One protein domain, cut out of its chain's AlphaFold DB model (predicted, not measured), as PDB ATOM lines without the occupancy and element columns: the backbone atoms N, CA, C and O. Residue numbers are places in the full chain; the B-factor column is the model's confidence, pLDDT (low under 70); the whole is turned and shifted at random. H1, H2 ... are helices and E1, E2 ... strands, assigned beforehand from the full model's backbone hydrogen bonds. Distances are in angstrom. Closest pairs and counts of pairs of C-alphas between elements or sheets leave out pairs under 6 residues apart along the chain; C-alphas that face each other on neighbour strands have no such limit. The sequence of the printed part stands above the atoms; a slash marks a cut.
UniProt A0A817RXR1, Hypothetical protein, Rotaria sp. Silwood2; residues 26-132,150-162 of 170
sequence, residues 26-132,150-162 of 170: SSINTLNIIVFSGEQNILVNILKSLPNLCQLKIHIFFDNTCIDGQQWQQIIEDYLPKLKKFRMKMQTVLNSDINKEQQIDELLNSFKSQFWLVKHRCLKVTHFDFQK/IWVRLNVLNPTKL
ATOM      1  N   SER A  26     -65.724  10.731  10.457       65.50
ATOM      2  CA  SER A  26     -66.396  10.049   9.346       65.50
ATOM      3  C   SER A  26     -66.364  10.830   8.023       65.50
ATOM      4  O   SER A  26     -66.541  10.231   6.962       65.50
ATOM      5  N   SER A  27     -66.113  12.143   8.060       76.94
ATOM      6  CA  SER A  27     -65.990  12.985   6.862       76.94
ATOM      7  C   SER A  27     -64.597  12.928   6.219       76.94
ATOM      8  O   SER A  27     -64.431  13.280   5.046       76.94
ATOM      9  N   ILE A  28     -63.590  12.447   6.960       83.75
ATOM     10  CA  ILE A  28     -62.208  12.373   6.488       83.75
ATOM     11  C   ILE A  28     -62.103  11.273   5.429       83.75
ATOM     12  O   ILE A  28     -62.082  10.076   5.706       83.75
ATOM     13  N   ASN A  29     -62.005  11.706   4.176       89.56
ATOM     14  CA  ASN A  29     -61.831  10.823   3.025       89.56
ATOM     15  C   ASN A  29     -60.363  10.696   2.586       89.56
ATOM     16  O   ASN A  29     -60.038   9.803   1.806       89.56
ATOM     17  N   THR A  30     -59.486  11.581   3.060       90.19
ATOM     18  CA  THR A  30     -58.073  11.629   2.683       90.19
ATOM     19  C   THR A  30     -57.225  11.881   3.917       90.19
ATOM     20  O   THR A  30     -57.449  12.857   4.627       90.19
ATOM     21  N   LEU A  31     -56.227  11.028   4.141       91.19
ATOM     22  CA  LEU A  31     -55.294  11.130   5.254       91.19
ATOM     23  C   LEU A  31     -53.865  11.117   4.717       91.19
ATOM     24  O   LEU A  31     -53.479  10.216   3.971       91.19
ATOM     25  N   ASN A  32     -53.083  12.113   5.126       90.44
ATOM     26  CA  ASN A  32     -51.652  12.196   4.867       90.44
ATOM     27  C   ASN A  32     -50.935  12.237   6.216       90.44
ATOM     28  O   ASN A  32     -51.069  13.222   6.935       90.44
ATOM     29  N   ILE A  33     -50.184  11.193   6.548       87.12
ATOM     30  CA  ILE A  33     -49.538  11.059   7.859       87.12
ATOM     31  C   ILE A  33     -48.071  10.670   7.736       87.12
ATOM     32  O   ILE A  33     -47.652   9.992   6.793       87.12
ATOM     33  N   ILE A  34     -47.298  11.124   8.716       84.44
ATOM     34  CA  ILE A  34     -45.904  10.757   8.921       84.44
ATOM     35  C   ILE A  34     -45.834  10.065  10.278       84.44
ATOM     36  O   ILE A  34     -46.341  10.612  11.252       84.44
ATOM     37  N   VAL A  35     -45.252   8.870  10.319       81.81
ATOM     38  CA  VAL A  35     -45.182   8.026  11.517       81.81
ATOM     39  C   VAL A  35     -43.723   7.735  11.827       81.81
ATOM     40  O   VAL A  35     -42.965   7.365  10.925       81.81
ATOM     41  N   PHE A  36     -43.345   7.905  13.091       78.12
ATOM     42  CA  PHE A  36     -42.015   7.594  13.607       78.12
ATOM     43  C   PHE A  36     -42.031   6.260  14.377       78.12
ATOM     44  O   PHE A  36     -43.095   5.721  14.696       78.12
ATOM     45  N   SER A  37     -40.851   5.687  14.624       70.38
ATOM     46  CA  SER A  37     -40.693   4.358  15.231       70.38
ATOM     47  C   SER A  37     -41.418   4.246  16.577       70.38
ATOM     48  O   SER A  37     -41.379   5.174  17.379       70.38
ATOM     49  N   GLY A  38     -42.033   3.090  16.844       69.06
ATOM     50  CA  GLY A  38     -42.715   2.800  18.112       69.06
ATOM     51  C   GLY A  38     -44.201   3.181  18.174       69.06
ATOM     52  O   GLY A  38     -44.889   2.781  19.109       69.06
ATOM     53  N   GLU A  39     -44.748   3.875  17.169       73.50
ATOM     54  CA  GLU A  39     -46.134   4.383  17.195       73.50
ATOM     55  C   GLU A  39     -47.149   3.527  16.405       73.50
ATOM     56  O   GLU A  39     -48.240   3.984  16.058       73.50
ATOM     57  N   GLN A  40     -46.832   2.261  16.116       75.88
ATOM     58  CA  GLN A  40     -47.671   1.412  15.253       75.88
ATOM     59  C   GLN A  40     -49.104   1.226  15.780       75.88
ATOM     60  O   GLN A  40     -50.064   1.295  15.015       75.88
ATOM     61  N   ASN A  41     -49.268   1.033  17.090       82.56
ATOM     62  CA  ASN A  41     -50.590   0.845  17.696       82.56
ATOM     63  C   ASN A  41     -51.465   2.098  17.555       82.56
ATOM     64  O   ASN A  41     -52.666   1.999  17.307       82.56
ATOM     65  N   ILE A  42     -50.854   3.280  17.672       84.75
ATOM     66  CA  ILE A  42     -51.542   4.564  17.505       84.75
ATOM     67  C   ILE A  42     -51.999   4.707  16.054       84.75
ATOM     68  O   ILE A  42     -53.162   5.024  15.807       84.75
ATOM     69  N   LEU A  43     -51.119   4.392  15.101       87.31
ATOM     70  CA  LEU A  43     -51.453   4.375  13.683       87.31
ATOM     71  C   LEU A  43     -52.665   3.477  13.399       87.31
ATOM     72  O   LEU A  43     -53.623   3.927  12.776       87.31
ATOM     73  N   VAL A  44     -52.659   2.232  13.880       89.50
ATOM     74  CA  VAL A  44     -53.777   1.300  13.657       89.50
ATOM     75  C   VAL A  44     -55.075   1.835  14.269       89.50
ATOM     76  O   VAL A  44     -56.122   1.763  13.629       89.50
ATOM     77  N   ASN A  45     -55.022   2.427  15.463       89.06
ATOM     78  CA  ASN A  45     -56.197   3.024  16.104       89.06
ATOM     79  C   ASN A  45     -56.756   4.222  15.325       89.06
ATOM     80  O   ASN A  45     -57.973   4.356  15.210       89.06
ATOM     81  N   ILE A  46     -55.891   5.056  14.742       89.19
ATOM     82  CA  ILE A  46     -56.308   6.152  13.857       89.19
ATOM     83  C   ILE A  46     -56.976   5.598  12.595       89.19
ATOM     84  O   ILE A  46     -58.009   6.098  12.167       89.19
ATOM     85  N   LEU A  47     -56.420   4.549  11.988       90.75
ATOM     86  CA  LEU A  47     -57.009   3.960  10.783       90.75
ATOM     87  C   LEU A  47     -58.370   3.308  11.074       90.75
ATOM     88  O   LEU A  47     -59.294   3.457  10.277       90.75
ATOM     89  N   LYS A  48     -58.531   2.678  12.243       92.00
ATOM     90  CA  LYS A  48     -59.813   2.127  12.718       92.00
ATOM     91  C   LYS A  48     -60.917   3.175  12.850       92.00
ATOM     92  O   LYS A  48     -62.075   2.863  12.592       92.00
ATOM     93  N   SER A  49     -60.585   4.406  13.242       89.44
ATOM     94  CA  SER A  49     -61.575   5.481  13.398       89.44
ATOM     95  C   SER A  49     -61.948   6.173  12.081       89.44
ATOM     96  O   SER A  49     -62.791   7.070  12.074       89.44
ATOM     97  N   LEU A  50     -61.371   5.736  10.953       90.94
ATOM     98  CA  LEU A  50     -61.517   6.348   9.632       90.94
ATOM     99  C   LEU A  50     -62.116   5.385   8.583       90.94
ATOM    100  O   LEU A  50     -61.552   5.225   7.498       90.94
ATOM    101  N   PRO A  51     -63.295   4.777   8.817       90.31
ATOM    102  CA  PRO A  51     -63.860   3.773   7.905       90.31
ATOM    103  C   PRO A  51     -64.238   4.333   6.523       90.31
ATOM    104  O   PRO A  51     -64.367   3.594   5.545       90.31
ATOM    105  N   ASN A  52     -64.420   5.654   6.419       90.44
ATOM    106  CA  ASN A  52     -64.755   6.340   5.170       90.44
ATOM    107  C   ASN A  52     -63.531   6.798   4.363       90.44
ATOM    108  O   ASN A  52     -63.685   7.429   3.310       90.44
ATOM    109  N   LEU A  53     -62.325   6.465   4.825       89.88
ATOM    110  CA  LEU A  53     -61.093   6.874   4.180       89.88
ATOM    111  C   LEU A  53     -60.996   6.293   2.767       89.88
ATOM    112  O   LEU A  53     -60.958   5.085   2.554       89.88
ATOM    113  N   CYS A  54     -60.928   7.178   1.780       89.69
ATOM    114  CA  CYS A  54     -60.784   6.827   0.372       89.69
ATOM    115  C   CYS A  54     -59.325   6.887  -0.089       89.69
ATOM    116  O   CYS A  54     -58.949   6.196  -1.042       89.69
ATOM    117  N   GLN A  55     -58.506   7.729   0.545       88.12
ATOM    118  CA  GLN A  55     -57.107   7.937   0.192       88.12
ATOM    119  C   GLN A  55     -56.227   7.971   1.441       88.12
ATOM    120  O   GLN A  55     -56.453   8.767   2.346       88.12
ATOM    121  N   LEU A  56     -55.180   7.153   1.451       85.88
ATOM    122  CA  LEU A  56     -54.178   7.122   2.505       85.88
ATOM    123  C   LEU A  56     -52.800   7.317   1.885       85.88
ATOM    124  O   LEU A  56     -52.374   6.537   1.027       85.88
ATOM    125  N   LYS A  57     -52.098   8.355   2.333       87.19
ATOM    126  CA  LYS A  57     -50.672   8.541   2.092       87.19
ATOM    127  C   LYS A  57     -49.941   8.459   3.422       87.19
ATOM    128  O   LYS A  57     -50.175   9.280   4.305       87.19
ATOM    129  N   ILE A  58     -49.024   7.515   3.539       84.62
ATOM    130  CA  ILE A  58     -48.242   7.331   4.754       84.62
ATOM    131  C   ILE A  58     -46.750   7.382   4.449       84.62
ATOM    132  O   ILE A  58     -46.289   6.836   3.444       84.62
ATOM    133  N   HIS A  59     -46.005   8.069   5.306       83.12
ATOM    134  CA  HIS A  59     -44.550   8.034   5.338       83.12
ATOM    135  C   HIS A  59     -44.116   7.461   6.684       83.12
ATOM    136  O   HIS A  59     -44.397   8.063   7.713       83.12
ATOM    137  N   ILE A  60     -43.478   6.295   6.672       78.38
ATOM    138  CA  ILE A  60     -43.090   5.586   7.892       78.38
ATOM    139  C   ILE A  60     -41.574   5.625   8.014       78.38
ATOM    140  O   ILE A  60     -40.879   5.193   7.093       78.38
ATOM    141  N   PHE A  61     -41.094   6.113   9.152       76.38
ATOM    142  CA  PHE A  61     -39.714   6.002   9.600       76.38
ATOM    143  C   PHE A  61     -39.666   4.922  10.681       76.38
ATOM    144  O   PHE A  61     -40.254   5.112  11.742       76.38
ATOM    145  N   PHE A  62     -39.024   3.786  10.423       69.50
ATOM    146  CA  PHE A  62     -39.039   2.654  11.357       69.50
ATOM    147  C   PHE A  62     -37.655   2.061  11.622       69.50
ATOM    148  O   PHE A  62     -36.729   2.178  10.815       69.50
ATOM    149  N   ASP A  63     -37.560   1.417  12.783       66.69
ATOM    150  CA  ASP A  63     -36.479   0.531  13.212       66.69
ATOM    151  C   ASP A  63     -36.827  -0.935  12.868       66.69
ATOM    152  O   ASP A  63     -37.621  -1.187  11.966       66.69
ATOM    153  N   ASN A  64     -36.265  -1.924  13.569       60.91
ATOM    154  CA  ASN A  64     -36.478  -3.357  13.304       60.91
ATOM    155  C   ASN A  64     -37.938  -3.847  13.467       60.91
ATOM    156  O   ASN A  64     -38.205  -5.029  13.255       60.91
ATOM    157  N   THR A  65     -38.888  -2.988  13.846       63.34
ATOM    158  CA  THR A  65     -40.307  -3.338  13.970       63.34
ATOM    159  C   THR A  65     -41.129  -2.565  12.942       63.34
ATOM    160  O   THR A  65     -41.495  -1.410  13.149       63.34
ATOM    161  N   CYS A  66     -41.427  -3.188  11.799       72.88
ATOM    162  CA  CYS A  66     -42.259  -2.595  10.748       72.88
ATOM    163  C   CYS A  66     -43.538  -3.402  10.534       72.88
ATOM    164  O   CYS A  66     -43.513  -4.623  10.646       72.88
ATOM    165  N   ILE A  67     -44.632  -2.712  10.195       83.25
ATOM    166  CA  ILE A  67     -45.852  -3.358   9.709       83.25
ATOM    167  C   ILE A  67     -45.549  -3.917   8.318       83.25
ATOM    168  O   ILE A  67     -45.276  -3.152   7.384       83.25
ATOM    169  N   ASP A  68     -45.591  -5.236   8.184       85.12
ATOM    170  CA  ASP A  68     -45.332  -5.912   6.920       85.12
ATOM    171  C   ASP A  68     -46.533  -5.838   5.958       85.12
ATOM    172  O   ASP A  68     -47.602  -5.295   6.258       85.12
ATOM    173  N   GLY A  69     -46.358  -6.362   4.749       84.44
ATOM    174  CA  GLY A  69     -47.389  -6.365   3.723       84.44
ATOM    175  C   GLY A  69     -48.613  -7.211   4.063       84.44
ATOM    176  O   GLY A  69     -49.699  -6.886   3.588       84.44
ATOM    177  N   GLN A  70     -48.493  -8.252   4.886       89.69
ATOM    178  CA  GLN A  70     -49.648  -9.048   5.311       89.69
ATOM    179  C   GLN A  70     -50.465  -8.291   6.361       89.69
ATOM    180  O   GLN A  70     -51.686  -8.203   6.254       89.69
ATOM    181  N   GLN A  71     -49.794  -7.666   7.323       90.19
ATOM    182  CA  GLN A  71     -50.432  -6.844   8.346       90.19
ATOM    183  C   GLN A  71     -51.100  -5.609   7.731       90.19
ATOM    184  O   GLN A  71     -52.241  -5.286   8.059       90.19
ATOM    185  N   TRP A  72     -50.439  -4.938   6.782       89.75
ATOM    186  CA  TRP A  72     -51.055  -3.837   6.038       89.75
ATOM    187  C   TRP A  72     -52.274  -4.281   5.235       89.75
ATOM    188  O   TRP A  72     -53.251  -3.537   5.159       89.75
ATOM    189  N   GLN A  73     -52.230  -5.476   4.643       89.75
ATOM    190  CA  GLN A  73     -53.385  -6.039   3.957       89.75
ATOM    191  C   GLN A  73     -54.559  -6.198   4.933       89.75
ATOM    192  O   GLN A  73     -55.637  -5.682   4.648       89.75
ATOM    193  N   GLN A  74     -54.337  -6.820   6.096       93.06
ATOM    194  CA  GLN A  74     -55.370  -6.987   7.126       93.06
ATOM    195  C   GLN A  74     -55.961  -5.642   7.563       93.06
ATOM    196  O   GLN A  74     -57.172  -5.464   7.545       93.06
ATOM    197  N   ILE A  75     -55.117  -4.647   7.856       91.69
ATOM    198  CA  ILE A  75     -55.567  -3.298   8.243       91.69
ATOM    199  C   ILE A  75     -56.482  -2.679   7.177       91.69
ATOM    200  O   ILE A  75     -57.488  -2.052   7.510       91.69
ATOM    201  N   ILE A  76     -56.130  -2.815   5.897       90.44
ATOM    202  CA  ILE A  76     -56.919  -2.236   4.807       90.44
ATOM    203  C   ILE A  76     -58.250  -2.971   4.652       90.44
ATOM    204  O   ILE A  76     -59.282  -2.318   4.502       90.44
ATOM    205  N   GLU A  77     -58.224  -4.302   4.670       91.56
ATOM    206  CA  GLU A  77     -59.419  -5.122   4.468       91.56
ATOM    207  C   GLU A  77     -60.403  -4.991   5.636       91.56
ATOM    208  O   GLU A  77     -61.603  -4.860   5.394       91.56
ATOM    209  N   ASP A  78     -59.900  -4.916   6.869       93.94
ATOM    210  CA  ASP A  78     -60.731  -4.877   8.073       93.94
ATOM    211  C   ASP A  78     -61.241  -3.471   8.400       93.94
ATOM    212  O   ASP A  78     -62.379  -3.305   8.843       93.94
ATOM    213  N   TYR A  79     -60.408  -2.440   8.213       93.25
ATOM    214  CA  TYR A  79     -60.695  -1.104   8.751       93.25
ATOM    215  C   TYR A  79     -60.938  -0.039   7.691       93.25
ATOM    216  O   TYR A  79     -61.571   0.972   7.989       93.25
ATOM    217  N   LEU A  80     -60.474  -0.240   6.454       91.12
ATOM    218  CA  LEU A  80     -60.515   0.789   5.412       91.12
ATOM    219  C   LEU A  80     -61.272   0.313   4.156       91.12
ATOM    220  O   LEU A  80     -60.742   0.392   3.043       91.12
ATOM    221  N   PRO A  81     -62.542  -0.120   4.278       89.81
ATOM    222  CA  PRO A  81     -63.280  -0.755   3.182       89.81
ATOM    223  C   PRO A  81     -63.513   0.170   1.977       89.81
ATOM    224  O   PRO A  81     -63.745  -0.297   0.862       89.81
ATOM    225  N   LYS A  82     -63.459   1.495   2.172       89.62
ATOM    226  CA  LYS A  82     -63.626   2.494   1.101       89.62
ATOM    227  C   LYS A  82     -62.305   2.951   0.479       89.62
ATOM    228  O   LYS A  82     -62.325   3.819  -0.398       89.62
ATOM    229  N   LEU A  83     -61.170   2.379   0.888       88.12
ATOM    230  CA  LEU A  83     -59.852   2.813   0.442       88.12
ATOM    231  C   LEU A  83     -59.629   2.488  -1.037       88.12
ATOM    232  O   LEU A  83     -59.505   1.339  -1.450       88.12
ATOM    233  N   LYS A  84     -59.521   3.539  -1.848       84.81
ATOM    234  CA  LYS A  84     -59.273   3.450  -3.294       84.81
ATOM    235  C   LYS A  84     -57.820   3.733  -3.643       84.81
ATOM    236  O   LYS A  84     -57.314   3.234  -4.645       84.81
ATOM    237  N   LYS A  85     -57.146   4.574  -2.855       82.69
ATOM    238  CA  LYS A  85     -55.755   4.969  -3.094       82.69
ATOM    239  C   LYS A  85     -54.936   4.763  -1.834       82.69
ATOM    240  O   LYS A  85     -55.120   5.474  -0.854       82.69
ATOM    241  N   PHE A  86     -53.988   3.843  -1.904       83.56
ATOM    242  CA  PHE A  86     -52.981   3.642  -0.874       83.56
ATOM    243  C   PHE A  86     -51.616   4.017  -1.438       83.56
ATOM    244  O   PHE A  86     -51.239   3.545  -2.510       83.56
ATOM    245  N   ARG A  87     -50.901   4.908  -0.753       82.12
ATOM    246  CA  ARG A  87     -49.536   5.316  -1.089       82.12
ATOM    247  C   ARG A  87     -48.698   5.265   0.170       82.12
ATOM    248  O   ARG A  87     -48.828   6.114   1.042       82.12
ATOM    249  N   MET A  88     -47.795   4.313   0.224       80.56
ATOM    250  CA  MET A  88     -46.879   4.172   1.340       80.56
ATOM    251  C   MET A  88     -45.473   4.493   0.880       80.56
ATOM    252  O   MET A  88     -45.071   4.024  -0.181       80.56
ATOM    253  N   LYS A  89     -44.763   5.291   1.675       79.75
ATOM    254  CA  LYS A  89     -43.328   5.516   1.599       79.75
ATOM    255  C   LYS A  89     -42.717   4.971   2.886       79.75
ATOM    256  O   LYS A  89     -43.149   5.342   3.973       79.75
ATOM    257  N   MET A  90     -41.726   4.110   2.752       74.12
ATOM    258  CA  MET A  90     -41.000   3.531   3.872       74.12
ATOM    259  C   MET A  90     -39.603   4.154   3.943       74.12
ATOM    260  O   MET A  90     -39.052   4.584   2.930       74.12
ATOM    261  N   GLN A  91     -39.063   4.276   5.146       75.88
ATOM    262  CA  GLN A  91     -37.692   4.678   5.404       75.88
ATOM    263  C   GLN A  91     -37.238   3.945   6.661       75.88
ATOM    264  O   GLN A  91     -37.932   3.962   7.675       75.88
ATOM    265  N   THR A  92     -36.089   3.285   6.586       68.62
ATOM    266  CA  THR A  92     -35.567   2.478   7.687       68.62
ATOM    267  C   THR A  92     -34.138   2.881   8.001       68.62
ATOM    268  O   THR A  92     -33.387   3.263   7.106       68.62
ATOM    269  N   VAL A  93     -33.776   2.824   9.280       63.44
ATOM    270  CA  VAL A  93     -32.393   2.954   9.737       63.44
ATOM    271  C   VAL A  93     -32.020   1.624  10.374       63.44
ATOM    272  O   VAL A  93     -32.417   1.326  11.498       63.44
ATOM    273  N   LEU A  94     -31.305   0.789   9.625       59.72
ATOM    274  CA  LEU A  94     -30.919  -0.538  10.091       59.72
ATOM    275  C   LEU A  94     -29.634  -0.430  10.919       59.72
ATOM    276  O   LEU A  94     -28.556  -0.153  10.390       59.72
ATOM    277  N   ASN A  95     -29.751  -0.668  12.225       55.00
ATOM    278  CA  ASN A  95     -28.661  -0.462  13.185       55.00
ATOM    279  C   ASN A  95     -27.682  -1.650  13.310       55.00
ATOM    280  O   ASN A  95     -26.627  -1.486  13.915       55.00
ATOM    281  N   SER A  96     -27.970  -2.825  12.733       55.62
ATOM    282  CA  SER A  96     -27.104  -4.016  12.834       55.62
ATOM    283  C   SER A  96     -26.750  -4.585  11.465       55.62
ATOM    284  O   SER A  96     -27.654  -4.953  10.726       55.62
ATOM    285  N   ASP A  97     -25.463  -4.679  11.115       58.56
ATOM    286  CA  ASP A  97     -24.988  -5.175   9.802       58.56
ATOM    287  C   ASP A  97     -25.311  -6.655   9.532       58.56
ATOM    288  O   ASP A  97     -25.221  -7.119   8.399       58.56
ATOM    289  N   ILE A  98     -25.748  -7.391  10.552       57.38
ATOM    290  CA  ILE A  98     -26.129  -8.795  10.434       57.38
ATOM    291  C   ILE A  98     -27.594  -8.862   9.968       57.38
ATOM    292  O   ILE A  98     -28.494  -8.397  10.665       57.38
ATOM    293  N   ASN A  99     -27.818  -9.451   8.789       65.19
ATOM    294  CA  ASN A  99     -29.121  -9.778   8.183       65.19
ATOM    295  C   ASN A  99     -29.989  -8.602   7.685       65.19
ATOM    296  O   ASN A  99     -31.183  -8.790   7.449       65.19
ATOM    297  N   LYS A 100     -29.413  -7.412   7.446       69.62
ATOM    298  CA  LYS A 100     -30.137  -6.254   6.870       69.62
ATOM    299  C   LYS A 100     -30.831  -6.579   5.553       69.62
ATOM    300  O   LYS A 100     -32.014  -6.301   5.387       69.62
ATOM    301  N   GLU A 101     -30.082  -7.164   4.623       72.25
ATOM    302  CA  GLU A 101     -30.586  -7.495   3.289       72.25
ATOM    303  C   GLU A 101     -31.715  -8.519   3.373       72.25
ATOM    304  O   GLU A 101     -32.764  -8.316   2.775       72.25
ATOM    305  N   GLN A 102     -31.552  -9.542   4.215       76.44
ATOM    306  CA  GLN A 102     -32.583 -10.551   4.430       76.44
ATOM    307  C   GLN A 102     -33.873  -9.944   5.003       76.44
ATOM    308  O   GLN A 102     -34.952 -10.241   4.504       76.44
ATOM    309  N   GLN A 103     -33.785  -9.058   6.001       74.19
ATOM    310  CA  GLN A 103     -34.966  -8.396   6.570       74.19
ATOM    311  C   GLN A 103     -35.662  -7.481   5.555       74.19
ATOM    312  O   GLN A 103     -36.892  -7.430   5.498       74.19
ATOM    313  N   ILE A 104     -34.888  -6.771   4.726       75.75
ATOM    314  CA  ILE A 104     -35.438  -5.972   3.625       75.75
ATOM    315  C   ILE A 104     -36.138  -6.883   2.615       75.75
ATOM    316  O   ILE A 104     -37.251  -6.573   2.194       75.75
ATOM    317  N   ASP A 105     -35.521  -7.997   2.232       78.38
ATOM    318  CA  ASP A 105     -36.088  -8.931   1.264       78.38
ATOM    319  C   ASP A 105     -37.362  -9.588   1.787       78.38
ATOM    320  O   ASP A 105     -38.352  -9.660   1.059       78.38
ATOM    321  N   GLU A 106     -37.386 -10.014   3.049       80.69
ATOM    322  CA  GLU A 106     -38.579 -10.537   3.719       80.69
ATOM    323  C   GLU A 106     -39.707  -9.497   3.729       80.69
ATOM    324  O   GLU A 106     -40.831  -9.790   3.302       80.69
ATOM    325  N   LEU A 107     -39.396  -8.248   4.098       79.12
ATOM    326  CA  LEU A 107     -40.357  -7.151   4.063       79.12
ATOM    327  C   LEU A 107     -40.875  -6.917   2.640       79.12
ATOM    328  O   LEU A 107     -42.082  -6.868   2.423       79.12
ATOM    329  N   LEU A 108     -40.003  -6.818   1.639       79.38
ATOM    330  CA  LEU A 108     -40.419  -6.626   0.249       79.38
ATOM    331  C   LEU A 108     -41.239  -7.811  -0.272       79.38
ATOM    332  O   LEU A 108     -42.203  -7.607  -1.013       79.38
ATOM    333  N   ASN A 109     -40.892  -9.037   0.119       81.25
ATOM    334  CA  ASN A 109     -41.617 -10.245  -0.257       81.25
ATOM    335  C   ASN A 109     -43.031 -10.267   0.330       81.25
ATOM    336  O   ASN A 109     -43.959 -10.677  -0.370       81.25
ATOM    337  N   SER A 110     -43.238  -9.734   1.536       83.56
ATOM    338  CA  SER A 110     -44.582  -9.598   2.118       83.56
ATOM    339  C   SER A 110     -45.519  -8.697   1.284       83.56
ATOM    340  O   SER A 110     -46.733  -8.908   1.266       83.56
ATOM    341  N   PHE A 111     -44.973  -7.757   0.498       81.56
ATOM    342  CA  PHE A 111     -45.730  -6.891  -0.423       81.56
ATOM    343  C   PHE A 111     -45.939  -7.483  -1.827       81.56
ATOM    344  O   PHE A 111     -46.511  -6.823  -2.695       81.56
ATOM    345  N   LYS A 112     -45.506  -8.724  -2.082       81.38
ATOM    346  CA  LYS A 112     -45.692  -9.407  -3.378       81.38
ATOM    347  C   LYS A 112     -46.958 -10.272  -3.440       81.38
ATOM    348  O   LYS A 112     -47.126 -11.033  -4.391       81.38
ATOM    349  N   SER A 113     -47.860 -10.177  -2.461       78.00
ATOM    350  CA  SER A 113     -49.121 -10.928  -2.487       78.00
ATOM    351  C   SER A 113     -50.050 -10.466  -3.626       78.00
ATOM    352  O   SER A 113     -49.954  -9.341  -4.127       78.00
ATOM    353  N   GLN A 114     -50.990 -11.327  -4.035       79.12
ATOM    354  CA  GLN A 114     -51.989 -11.002  -5.069       79.12
ATOM    355  C   GLN A 114     -52.812  -9.754  -4.717       79.12
ATOM    356  O   GLN A 114     -53.150  -8.962  -5.597       79.12
ATOM    357  N   PHE A 115     -53.078  -9.544  -3.425       81.81
ATOM    358  CA  PHE A 115     -53.726  -8.339  -2.920       81.81
ATOM    359  C   PHE A 115     -52.990  -7.071  -3.386       81.81
ATOM    360  O   PHE A 115     -53.587  -6.171  -3.981       81.81
ATOM    361  N   TRP A 116     -51.671  -7.029  -3.217       79.25
ATOM    362  CA  TRP A 116     -50.854  -5.879  -3.592       79.25
ATOM    363  C   TRP A 116     -50.641  -5.752  -5.102       79.25
ATOM    364  O   TRP A 116     -50.733  -4.653  -5.654       79.25
ATOM    365  N   LEU A 117     -50.399  -6.871  -5.787       71.88
ATOM    366  CA  LEU A 117     -50.079  -6.878  -7.218       71.88
ATOM    367  C   LEU A 117     -51.299  -6.611  -8.116       71.88
ATOM    368  O   LEU A 117     -51.168  -5.996  -9.179       71.88
ATOM    369  N   VAL A 118     -52.489  -7.058  -7.703       66.75
ATOM    370  CA  VAL A 118     -53.701  -7.023  -8.538       66.75
ATOM    371  C   VAL A 118     -54.712  -5.996  -8.037       66.75
ATOM    372  O   VAL A 118     -55.180  -5.181  -8.833       66.75
ATOM    373  N   LYS A 119     -55.026  -6.001  -6.737       60.88
ATOM    374  CA  LYS A 119     -56.132  -5.219  -6.150       60.88
ATOM    375  C   LYS A 119     -55.724  -3.773  -5.829       60.88
ATOM    376  O   LYS A 119     -56.524  -2.861  -6.020       60.88
ATOM    377  N   HIS A 120     -54.468  -3.535  -5.433       61.91
ATOM    378  CA  HIS A 120     -53.994  -2.222  -4.964       61.91
ATOM    379  C   HIS A 120     -52.650  -1.782  -5.582       61.91
ATOM    380  O   HIS A 120     -51.668  -1.538  -4.882       61.91
ATOM    381  N   ARG A 121     -52.631  -1.578  -6.910       57.09
ATOM    382  CA  ARG A 121     -51.460  -1.250  -7.767       57.09
ATOM    383  C   ARG A 121     -50.659   0.041  -7.448       57.09
ATOM    384  O   ARG A 121     -49.900   0.504  -8.294       57.09
ATOM    385  N   CYS A 122     -50.818   0.678  -6.287       51.41
ATOM    386  CA  CYS A 122     -50.228   1.995  -5.978       51.41
ATOM    387  C   CYS A 122     -49.187   2.008  -4.841       51.41
ATOM    388  O   CYS A 122     -48.913   3.067  -4.274       51.41
ATOM    389  N   LEU A 123     -48.557   0.876  -4.533       49.09
ATOM    390  CA  LEU A 123     -47.441   0.826  -3.584       49.09
ATOM    391  C   LEU A 123     -46.165   1.451  -4.163       49.09
ATOM    392  O   LEU A 123     -45.728   1.108  -5.261       49.09
ATOM    393  N   LYS A 124     -45.537   2.348  -3.395       50.50
ATOM    394  CA  LYS A 124     -44.212   2.912  -3.687       50.50
ATOM    395  C   LYS A 124     -43.280   2.719  -2.497       50.50
ATOM    396  O   LYS A 124     -42.950   3.673  -1.801       50.50
ATOM    397  N   VAL A 125     -42.826   1.491  -2.282       50.53
ATOM    398  CA  VAL A 125     -41.796   1.234  -1.271       50.53
ATOM    399  C   VAL A 125     -40.485   1.859  -1.754       50.53
ATOM    400  O   VAL A 125     -39.919   1.446  -2.761       50.53
ATOM    401  N   THR A 126     -40.035   2.908  -1.072       49.75
ATOM    402  CA  THR A 126     -38.689   3.467  -1.242       49.75
ATOM    403  C   THR A 126     -37.836   3.025  -0.066       49.75
ATOM    404  O   THR A 126     -38.364   2.887   1.026       49.75
ATOM    405  N   HIS A 127     -36.539   2.838  -0.270       51.75
ATOM    406  CA  HIS A 127     -35.578   2.584   0.800       51.75
ATOM    407  C   HIS A 127     -34.623   3.782   0.882       51.75
ATOM    408  O   HIS A 127     -34.180   4.284  -0.152       51.75
ATOM    409  N   PHE A 128     -34.341   4.262   2.094       43.19
ATOM    410  CA  PHE A 128     -33.400   5.354   2.352       43.19
ATOM    411  C   PHE A 128     -32.474   4.922   3.481       43.19
ATOM    412  O   PHE A 128     -32.926   4.815   4.614       43.19
ATOM    413  N   ASP A 129     -31.206   4.687   3.149       46.62
ATOM    414  CA  ASP A 129     -30.166   4.345   4.117       46.62
ATOM    415  C   ASP A 129     -29.576   5.627   4.727       46.62
ATOM    416  O   ASP A 129     -29.249   6.578   4.010       46.62
ATOM    417  N   PHE A 130     -29.444   5.657   6.053       36.50
ATOM    418  CA  PHE A 130     -28.764   6.719   6.786       36.50
ATOM    419  C   PHE A 130     -27.553   6.140   7.517       36.50
ATOM    420  O   PHE A 130     -27.561   5.937   8.728       36.50
ATOM    421  N   GLN A 131     -26.468   5.914   6.784       38.72
ATOM    422  CA  GLN A 131     -25.163   5.645   7.382       38.72
ATOM    423  C   GLN A 131     -24.525   6.974   7.801       38.72
ATOM    424  O   GLN A 131     -23.755   7.576   7.052       38.72
ATOM    425  N   LYS A 132     -24.807   7.454   9.018       35.78
ATOM    426  CA  LYS A 132     -23.947   8.466   9.651       35.78
ATOM    427  C   LYS A 132     -22.741   7.761  10.278       35.78
ATOM    428  O   LYS A 132     -22.648   7.619  11.491       35.78
ATOM    429  N   ILE A 150     -32.378   5.994  -4.236       27.45
ATOM    430  CA  ILE A 150     -32.514   4.825  -5.114       27.45
ATOM    431  C   ILE A 150     -34.010   4.610  -5.357       27.45
ATOM    432  O   ILE A 150     -34.790   4.356  -4.438       27.45
ATOM    433  N   TRP A 151     -34.425   4.753  -6.614       27.23
ATOM    434  CA  TRP A 151     -35.807   4.554  -7.037       27.23
ATOM    435  C   TRP A 151     -36.045   3.080  -7.357       27.23
ATOM    436  O   TRP A 151     -35.739   2.630  -8.460       27.23
ATOM    437  N   VAL A 152     -36.657   2.331  -6.441       26.67
ATOM    438  CA  VAL A 152     -37.229   1.026  -6.794       26.67
ATOM    439  C   VAL A 152     -38.600   1.277  -7.423       26.67
ATOM    440  O   VAL A 152     -39.600   1.503  -6.742       26.67
ATOM    441  N   ARG A 153     -38.655   1.308  -8.760       27.77
ATOM    442  CA  ARG A 153     -39.926   1.197  -9.486       27.77
ATOM    443  C   ARG A 153     -40.333  -0.273  -9.491       27.77
ATOM    444  O   ARG A 153     -39.717  -1.075 -10.183       27.77
ATOM    445  N   LEU A 154     -41.414  -0.610  -8.790       28.73
ATOM    446  CA  LEU A 154     -42.196  -1.802  -9.111       28.73
ATOM    447  C   LEU A 154     -42.826  -1.576 -10.494       28.73
ATOM    448  O   LEU A 154     -43.911  -1.011 -10.618       28.73
ATOM    449  N   ASN A 155     -42.105  -1.954 -11.551       26.91
ATOM    450  CA  ASN A 155     -42.676  -2.058 -12.887       26.91
ATOM    451  C   ASN A 155     -43.612  -3.270 -12.888       26.91
ATOM    452  O   ASN A 155     -43.205  -4.388 -13.191       26.91
ATOM    453  N   VAL A 156     -44.874  -3.049 -12.525       33.78
ATOM    454  CA  VAL A 156     -45.929  -4.024 -12.791       33.78
ATOM    455  C   VAL A 156     -46.119  -4.033 -14.305       33.78
ATOM    456  O   VAL A 156     -46.574  -3.048 -14.888       33.78
ATOM    457  N   LEU A 157     -45.672  -5.116 -14.941       28.67
ATOM    458  CA  LEU A 157     -45.821  -5.348 -16.372       28.67
ATOM    459  C   LEU A 157     -47.267  -5.070 -16.800       28.67
ATOM    460  O   LEU A 157     -48.229  -5.493 -16.160       28.67
ATOM    461  N   ASN A 158     -47.389  -4.326 -17.896       27.98
ATOM    462  CA  ASN A 158     -48.646  -3.962 -18.533       27.98
ATOM    463  C   ASN A 158     -49.494  -5.235 -18.769       27.98
ATOM    464  O   ASN A 158     -48.975  -6.182 -19.372       27.98
ATOM    465  N   PRO A 159     -50.771  -5.296 -18.342       37.34
ATOM    466  CA  PRO A 159     -51.603  -6.493 -18.503       37.34
ATOM    467  C   PRO A 159     -51.788  -6.921 -19.967       37.34
ATOM    468  O   PRO A 159     -52.073  -8.083 -20.227       37.34
ATOM    469  N   THR A 160     -51.516  -6.043 -20.935       36.47
ATOM    470  CA  THR A 160     -51.554  -6.354 -22.372       36.47
ATOM    471  C   THR A 160     -50.502  -7.374 -22.828       36.47
ATOM    472  O   THR A 160     -50.587  -7.865 -23.948       36.47
ATOM    473  N   LYS A 161     -49.507  -7.715 -21.991       36.22
ATOM    474  CA  LYS A 161     -48.526  -8.776 -22.292       36.22
ATOM    475  C   LYS A 161     -48.840 -10.133 -21.653       36.22
ATOM    476  O   LYS A 161     -48.186 -11.109 -22.007       36.22
ATOM    477  N   LEU A 162     -49.844 -10.235 -20.773       35.03
ATOM    478  CA  LEU A 162     -50.222 -11.526 -20.181       35.03
ATOM    479  C   LEU A 162     -50.957 -12.433 -21.189       35.03
ATOM    480  O   LEU A 162     -50.853 -13.654 -21.107       35.03
TER     481      LEU A 162
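AT A GLANCE: This is residues 26 to 132 and 150 to 162 of the 170 residues of the protein "Hypothetical protein" of Rotaria sp. Silwood2 (UniProt A0A817RXR1). A small sheet of three parallel strands has its helices on one side and its other face bare: H1 packs over E1 and E2, while H2 and H3 stand farther off and meet at their ends. H4 sits near H2, residues 120 to 132 have no named element, and a tail sticks out with residues 157 to 162, which include H5. The printed part has 120 residues, with five named helices and three named strands in the order E1, H1, E2, H2, E3, H3, H4, H5; the sheet order is E1, E2, E3. The class is mixed, helices and strands; the whole is compact, with a radius of gyration of the C-alphas of 15.0 A, and flat, spanning 44 by 42 by 20 A.

HOW THE PARTS SIT: In the sheet, E2, residues 55 to 62, is the inner strand, between the edge strands E1, residues 30 to 35, and E3, residues 85 to 92. E1 and E2 are parallel at 1 degrees, with N 33 and O 57 within hydrogen-bond range at 2.9 A. E2 and E3 are parallel at 8 degrees, with N 89 and O 58 at 2.8 A. H1, residues 40 to 48, is on the sheet at a height of 10.6 A, over E1 and E2, and runs along the strands, at 3 degrees to E1 on the local plane. H2, residues 69 to 79, is not on the sheet. E1, H1, E2 and E2, H2, E3 are strand-helix-strand units, parallel neighbour strands with a helix between them, both with right-handed crossovers. H1 and H2 touch, closest at the C-alphas of Lys 48 and Tyr 79, 5.2 A, the same way at a shallow tilt of 34.7 degrees, only just short of steep. H2 and H3, residues 100 to 110, touch only at their ends, closest at the C-alphas of Gly 69 and Ser 110, 4.6 A. H4, residues 114 to 119, is close to H2 but not clearly touching. Every O i to N i+4 pair is within hydrogen-bond range in H1, H2, H3 and H4; H5, residues 159 to 162, is too short for such a pair.

IN THESE COORDINATES: E1 begins at C-alpha 30, (-58.073, 11.629, 2.683), and is 16.0 A long. E2 measures 21.9 A and E3 23.0 A. H1 is 12.4 A long, H2 15.2 A and H3 15.6 A. H5 ends at C-alpha 162, (-50.222, -11.526, -20.181).

THE WHOLE: The C-alphas farthest apart, of Ser 27 and Ile 98, are 45.6 A apart. Residues 133 to 149 are not printed; C-alphas 132 and 150 are 17.5 A apart across the cut. Of the links printed whole, none is long. The mean pLDDT of the printed part is 71.5; residues 118 to 132 and 150 to 162 are among those under 70.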